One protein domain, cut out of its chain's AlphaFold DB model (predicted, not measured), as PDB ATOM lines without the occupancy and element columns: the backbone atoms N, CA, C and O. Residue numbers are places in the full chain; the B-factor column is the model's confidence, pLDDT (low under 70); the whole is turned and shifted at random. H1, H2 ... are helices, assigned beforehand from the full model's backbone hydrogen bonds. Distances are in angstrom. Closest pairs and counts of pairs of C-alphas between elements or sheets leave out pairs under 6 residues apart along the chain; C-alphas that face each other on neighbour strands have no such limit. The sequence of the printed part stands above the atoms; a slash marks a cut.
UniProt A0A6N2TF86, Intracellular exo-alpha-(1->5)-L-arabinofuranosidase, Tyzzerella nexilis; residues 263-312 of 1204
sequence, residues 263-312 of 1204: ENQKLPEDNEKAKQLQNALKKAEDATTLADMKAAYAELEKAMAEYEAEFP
ATOM      1  N   GLU A 263      97.183  16.804  23.153       86.44
ATOM      2  CA  GLU A 263      97.905  15.799  22.369       86.44
ATOM      3  C   GLU A 263      97.290  14.399  22.484       86.44
ATOM      4  O   GLU A 263      97.145  13.727  21.458       86.44
ATOM      5  N   ASN A 264      96.907  13.972  23.695       78.50
ATOM      6  CA  ASN A 264      96.402  12.621  23.962       78.50
ATOM      7  C   ASN A 264      94.931  12.419  23.562       78.50
ATOM      8  O   ASN A 264      94.550  11.311  23.187       78.50
ATOM      9  N   GLN A 265      94.097  13.458  23.643       75.38
ATOM     10  CA  GLN A 265      92.658  13.385  23.373       75.38
ATOM     11  C   GLN A 265      92.293  14.412  22.295       75.38
ATOM     12  O   GLN A 265      91.951  15.542  22.610       75.38
ATOM     13  N   LYS A 266      92.401  14.064  21.005       78.81
ATOM     14  CA  LYS A 266      92.237  15.045  19.911       78.81
ATOM     15  C   LYS A 266      90.802  15.201  19.418       78.81
ATOM     16  O   LYS A 266      90.292  14.351  18.691       78.81
ATOM     17  N   LEU A 267      90.201  16.349  19.733       78.31
ATOM     18  CA  LEU A 267      89.032  16.871  19.019       78.31
ATOM     19  C   LEU A 267      89.433  17.396  17.623       78.31
ATOM     20  O   LEU A 267      90.595  17.762  17.422       78.31
ATOM     21  N   PRO A 268      88.490  17.492  16.667       77.50
ATOM     22  CA  PRO A 268      88.700  18.197  15.402       77.50
ATOM     23  C   PRO A 268      89.163  19.651  15.602       77.50
ATOM     24  O   PRO A 268      88.698  20.333  16.513       77.50
ATOM     25  N   GLU A 269      90.042  20.157  14.732       69.62
ATOM     26  CA  GLU A 269      90.589  21.527  14.832       69.62
ATOM     27  C   GLU A 269      89.519  22.630  14.686       69.62
ATOM     28  O   GLU A 269      89.730  23.777  15.085       69.62
ATOM     29  N   ASP A 270      88.352  22.304  14.125       80.19
ATOM     30  CA  ASP A 270      87.211  23.203  14.006       80.19
ATOM     31  C   ASP A 270      86.262  23.187  15.223       80.19
ATOM     32  O   ASP A 270      85.431  24.094  15.335       80.19
ATOM     33  N   ASN A 271      86.433  22.263  16.174       85.94
ATOM     34  CA  ASN A 271      85.679  22.221  17.429       85.94
ATOM     35  C   ASN A 271      85.912  23.494  18.283       85.94
ATOM     36  O   ASN A 271      87.008  24.059  18.324       85.94
ATOM     37  N   GLU A 272      84.867  23.973  18.968       88.69
ATOM     38  CA  GLU A 272      84.935  25.217  19.749       88.69
ATOM     39  C   GLU A 272      85.794  25.079  21.016       88.69
ATOM     40  O   GLU A 272      86.589  25.972  21.317       88.69
ATOM     41  N   LYS A 273      85.711  23.938  21.713       89.38
ATOM     42  CA  LYS A 273      86.518  23.640  22.904       89.38
ATOM     43  C   LYS A 273      87.990  23.484  22.566       89.38
ATOM     44  O   LYS A 273      88.832  23.996  23.298       89.38
ATOM     45  N   ALA A 274      88.315  22.896  21.413       87.88
ATOM     46  CA  ALA A 274      89.690  22.850  20.911       87.88
ATOM     47  C   ALA A 274      90.302  24.249  20.752       87.88
ATOM     48  O   ALA A 274      91.423  24.499  21.198       87.88
ATOM     49  N   LYS A 275      89.538  25.192  20.191       91.31
ATOM     50  CA  LYS A 275      89.957  26.593  20.047       91.31
ATOM     51  C   LYS A 275      90.043  27.310  21.395       91.31
ATOM     52  O   LYS A 275      90.957  28.105  21.598       91.31
ATOM     53  N   GLN A 276      89.124  27.037  22.323       93.38
ATOM     54  CA  GLN A 276      89.138  27.617  23.672       93.38
ATOM     55  C   GLN A 276      90.368  27.153  24.469       93.38
ATOM     56  O   GLN A 276      91.087  28.004  24.991       93.38
ATOM     57  N   LEU A 277      90.698  25.854  24.457       93.38
ATOM     58  CA  LEU A 277      91.913  25.323  25.085       93.38
ATOM     59  C   LEU A 277      93.195  25.891  24.455       93.38
ATOM     60  O   LEU A 277      94.080  26.334  25.182       93.38
ATOM     61  N   GLN A 278      93.293  25.960  23.121       92.75
ATOM     62  CA  GLN A 278      94.460  26.556  22.450       92.75
ATOM     63  C   GLN A 278      94.648  28.046  22.787       92.75
ATOM     64  O   GLN A 278      95.774  28.488  23.017       92.75
ATOM     65  N   ASN A 279      93.559  28.820  22.852       94.56
ATOM     66  CA  ASN A 279      93.616  30.234  23.230       94.56
ATOM     67  C   ASN A 279      94.035  30.417  24.698       94.56
ATOM     68  O   ASN A 279      94.875  31.271  24.981       94.56
ATOM     69  N   ALA A 280      93.496  29.607  25.613       96.06
ATOM     70  CA  ALA A 280      93.828  29.678  27.034       96.06
ATOM     71  C   ALA A 280      95.270  29.221  27.317       96.06
ATOM     72  O   ALA A 280      95.981  29.886  28.068       96.06
ATOM     73  N   LEU A 281      95.743  28.160  26.646       95.69
ATOM     74  CA  LEU A 281      97.146  27.727  26.678       95.69
ATOM     75  C   LEU A 281      98.078  28.861  26.255       95.69
ATOM     76  O   LEU A 281      99.005  29.198  26.988       95.69
ATOM     77  N   LYS A 282      97.796  29.503  25.115       94.88
ATOM     78  CA  LYS A 282      98.601  30.635  24.650       94.88
ATOM     79  C   LYS A 282      98.568  31.804  25.642       94.88
ATOM     80  O   LYS A 282      99.607  32.385  25.931       94.88
ATOM     81  N   LYS A 283      97.396  32.149  26.185       94.69
ATOM     82  CA  LYS A 283      97.263  33.228  27.175       94.69
ATOM     83  C   LYS A 283      98.068  32.943  28.449       94.69
ATOM     84  O   LYS A 283      98.614  33.873  29.033       94.69
ATOM     85  N   ALA A 284      98.162  31.678  28.854       94.06
ATOM     86  CA  ALA A 284      99.005  31.237  29.958       94.06
ATOM     87  C   ALA A 284     100.507  31.310  29.625       94.06
ATOM     88  O   ALA A 284     101.292  31.708  30.482       94.06
ATOM     89  N   GLU A 285     100.916  30.999  28.391       94.25
ATOM     90  CA  GLU A 285     102.302  31.188  27.925       94.25
ATOM     91  C   GLU A 285     102.711  32.671  27.821       94.25
ATOM     92  O   GLU A 285     103.854  33.010  28.125       94.25
ATOM     93  N   ASP A 286     101.785  33.551  27.427       92.88
ATOM     94  CA  ASP A 286     101.992  35.004  27.306       92.88
ATOM     95  C   ASP A 286     101.892  35.757  28.668       92.88
ATOM     96  O   ASP A 286     102.159  36.962  28.734       92.88
ATOM     97  N   ALA A 287     101.507  35.090  29.768       91.88
ATOM     98  CA  ALA A 287     101.243  35.720  31.068       91.88
ATOM     99  C   ALA A 287     102.532  36.099  31.830       91.88
ATOM    100  O   ALA A 287     103.328  35.239  32.207       91.88
ATOM    101  N   THR A 288     102.722  37.395  32.117       85.62
ATOM    102  CA  THR A 288     103.979  37.914  32.703       85.62
ATOM    103  C   THR A 288     103.844  38.610  34.059       85.62
ATOM    104  O   THR A 288     104.837  38.666  34.784       85.62
ATOM    105  N   THR A 289     102.661  39.092  34.456       87.12
ATOM    106  CA  THR A 289     102.421  39.613  35.818       87.12
ATOM    107  C   THR A 289     101.641  38.615  36.677       87.12
ATOM    108  O   THR A 289     100.926  37.766  36.152       87.12
ATOM    109  N   LEU A 290     101.703  38.743  38.009       84.50
ATOM    110  CA  LEU A 290     100.914  37.909  38.931       84.50
ATOM    111  C   LEU A 290      99.397  37.997  38.672       84.50
ATOM    112  O   LEU A 290      98.681  37.016  38.868       84.50
ATOM    113  N   ALA A 291      98.901  39.154  38.221       85.06
ATOM    114  CA  ALA A 291      97.498  39.330  37.858       85.06
ATOM    115  C   ALA A 291      97.146  38.552  36.578       85.06
ATOM    116  O   ALA A 291      96.135  37.846  36.553       85.06
ATOM    117  N   ASP A 292      98.007  38.615  35.556       90.00
ATOM    118  CA  ASP A 292      97.835  37.845  34.318       90.00
ATOM    119  C   ASP A 292      97.939  36.342  34.586       90.00
ATOM    120  O   ASP A 292      97.120  35.581  34.087       90.00
ATOM    121  N   MET A 293      98.900  35.914  35.414       90.88
ATOM    122  CA  MET A 293      99.096  34.508  35.776       90.88
ATOM    123  C   MET A 293      97.884  33.945  36.522       90.88
ATOM    124  O   MET A 293      97.399  32.877  36.164       90.88
ATOM    125  N   LYS A 294      97.337  34.680  37.502       87.69
ATOM    126  CA  LYS A 294      96.096  34.304  38.205       87.69
ATOM    127  C   LYS A 294      94.904  34.188  37.251       87.69
ATOM    128  O   LYS A 294      94.149  33.222  37.329       87.69
ATOM    129  N   ALA A 295      94.746  35.143  36.333       90.56
ATOM    130  CA  ALA A 295      93.658  35.126  35.357       90.56
ATOM    131  C   ALA A 295      93.813  33.999  34.318       90.56
ATOM    132  O   ALA A 295      92.837  33.331  33.984       90.56
ATOM    133  N   ALA A 296      95.028  33.773  33.817       93.56
ATOM    134  CA  ALA A 296      95.316  32.757  32.813       93.56
ATOM    135  C   ALA A 296      95.308  31.334  33.389       93.56
ATOM    136  O   ALA A 296      94.885  30.424  32.686       93.56
ATOM    137  N   TYR A 297      95.686  31.144  34.662       91.31
ATOM    138  CA  TYR A 297      95.516  29.870  35.369       91.31
ATOM    139  C   TYR A 297      94.039  29.464  35.381       91.31
ATOM    140  O   TYR A 297      93.687  28.412  34.858       91.31
ATOM    141  N   ALA A 298      93.158  30.334  35.890       89.19
ATOM    142  CA  ALA A 298      91.726  30.049  35.979       89.19
ATOM    143  C   ALA A 298      91.057  29.872  34.599       89.19
ATOM    144  O   ALA A 298      90.136  29.070  34.448       89.19
ATOM    145  N   GLU A 299      91.514  30.600  33.575       94.50
ATOM    146  CA  GLU A 299      91.015  30.451  32.203       94.50
ATOM    147  C   GLU A 299      91.478  29.140  31.550       94.50
ATOM    148  O   GLU A 299      90.681  28.483  30.881       94.50
ATOM    149  N   LEU A 300      92.727  28.725  31.782       94.31
ATOM    150  CA  LEU A 300      93.276  27.466  31.278       94.31
ATOM    151  C   LEU A 300      92.689  26.249  32.000       94.31
ATOM    152  O   LEU A 300      92.265  25.313  31.334       94.31
ATOM    153  N   GLU A 301      92.591  26.277  33.328       90.12
ATOM    154  CA  GLU A 301      91.983  25.209  34.134       90.12
ATOM    155  C   GLU A 301      90.534  24.959  33.694       90.12
ATOM    156  O   GLU A 301      90.133  23.822  33.429       90.12
ATOM    157  N   LYS A 302      89.774  26.043  33.494       87.75
ATOM    158  CA  LYS A 302      88.428  25.985  32.925       87.75
ATOM    159  C   LYS A 302      88.423  25.429  31.496       87.75
ATOM    160  O   LYS A 302      87.614  24.553  31.198       87.75
ATOM    161  N   ALA A 303      89.288  25.920  30.607       90.38
ATOM    162  CA  ALA A 303      89.313  25.477  29.212       90.38
ATOM    163  C   ALA A 303      89.756  24.010  29.059       90.38
ATOM    164  O   ALA A 303      89.261  23.315  28.175       90.38
ATOM    165  N   MET A 304      90.631  23.517  29.940       89.56
ATOM    166  CA  MET A 304      90.986  22.100  30.048       89.56
ATOM    167  C   MET A 304      89.779  21.267  30.483       89.56
ATOM    168  O   MET A 304      89.457  20.287  29.819       89.56
ATOM    169  N   ALA A 305      89.065  21.676  31.538       78.75
ATOM    170  CA  ALA A 305      87.871  20.968  32.001       78.75
ATOM    171  C   ALA A 305      86.745  20.945  30.946       78.75
ATOM    172  O   ALA A 305      86.109  19.912  30.745       78.75
ATOM    173  N   GLU A 306      86.527  22.052  30.229       82.75
ATOM    174  CA  GLU A 306      85.557  22.115  29.127       82.75
ATOM    175  C   GLU A 306      85.995  21.315  27.885       82.75
ATOM    176  O   GLU A 306      85.136  20.914  27.105       82.75
ATOM    177  N   TYR A 307      87.294  21.050  27.701       84.69
ATOM    178  CA  TYR A 307      87.817  20.176  26.641       84.69
ATOM    179  C   TYR A 307      87.750  18.690  27.021       84.69
ATOM    180  O   TYR A 307      87.341  17.874  26.199       84.69
ATOM    181  N   GLU A 308      88.077  18.329  28.271       78.38
ATOM    182  CA  GLU A 308      87.870  16.969  28.799       78.38
ATOM    183  C   GLU A 308      86.399  16.542  28.692       78.38
ATOM    184  O   GLU A 308      86.116  15.397  28.351       78.38
ATOM    185  N   ALA A 309      85.458  17.462  28.940       70.62
ATOM    186  CA  ALA A 309      84.022  17.182  28.909       70.62
ATOM    187  C   ALA A 309      83.490  16.727  27.532       70.62
ATOM    188  O   ALA A 309      82.442  16.079  27.470       70.62
ATOM    189  N   GLU A 310      84.192  17.026  26.434       79.31
ATOM    190  CA  GLU A 310      83.824  16.581  25.081       79.31
ATOM    191  C   GLU A 310      84.140  15.087  24.844       79.31
ATOM    192  O   GLU A 310      83.627  14.495  23.893       79.31
ATOM    193  N   PHE A 311      84.944  14.457  25.712       81.50
ATOM    194  CA  PHE A 311      85.280  13.032  25.658       81.50
ATOM    195  C   PHE A 311      84.433  12.239  26.664       81.50
ATOM    196  O   PHE A 311      84.751  12.211  27.856       81.50
ATOM    197  N   PRO A 312      83.347  11.574  26.226       87.69
ATOM    198  CA  PRO A 312      82.458  10.881  27.143       87.69
ATOM    199  C   PRO A 312      83.130   9.647  27.758       87.69
ATOM    200  O   PRO A 312      83.808   8.873  27.077       87.69
TER     201      PRO A 312
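This is residues 263 to 312 of the 1204 residues of the protein "Intracellular exo-alpha-(1->5)-L-arabinofuranosidase" of Tyzzerella nexilis (UniProt A0A6N2TF86). Two helices lie side by side as a helical hairpin, folded back on each other through a tight turn at residues 286 to 289. At the open end of the hairpin, away from that turn, residues 263 to 271 form a looped lead into H1, and residues 309 to 312 form a short tail after H2. The printed part has 50 residues with two named helices, H1 then H2, and no named strand; the class is all helix. The whole is only just compact, close to loose, with a radius of gyration of the C-alphas of 11.4 A. Its C-alphas span 35 by 17 by 17 A, only just a rod.

The printed part begins at Glu 263, with its C-alpha at (97.905, 15.799, 22.369). H1 is residues 272 to 285, 20.1 A from first to last C-alpha, and its first C-alpha is at (84.935, 25.217, 19.749). H2, the longest helix, is residues 290 to 308, 26.7 A from first to last C-alpha, and it ends with C-alpha 308 at (87.870, 16.969, 28.799).

H1 and H2 form a helical hairpin and touch, with 19 pairs of C-alphas within 8 A. Their closest C-alphas are those of Ala 280 and Leu 300, 4.8 A apart. The two helices run opposite ways at a shallow tilt of 27 degrees, and their centres are 8.9 A apart. In both H1 and H2, every O i to N i+4 pair is within hydrogen-bond range.

The two C-alphas farthest apart are those of Thr 289 and Pro 312, at 36.0 A. The first and last printed C-alphas, of Glu 263 and Pro 312, are 16.9 A apart. The printed part has no cut, and the link from H1 to H2 is tight. The mean pLDDT of the printed part is 87.2, and residue 269 is under 70.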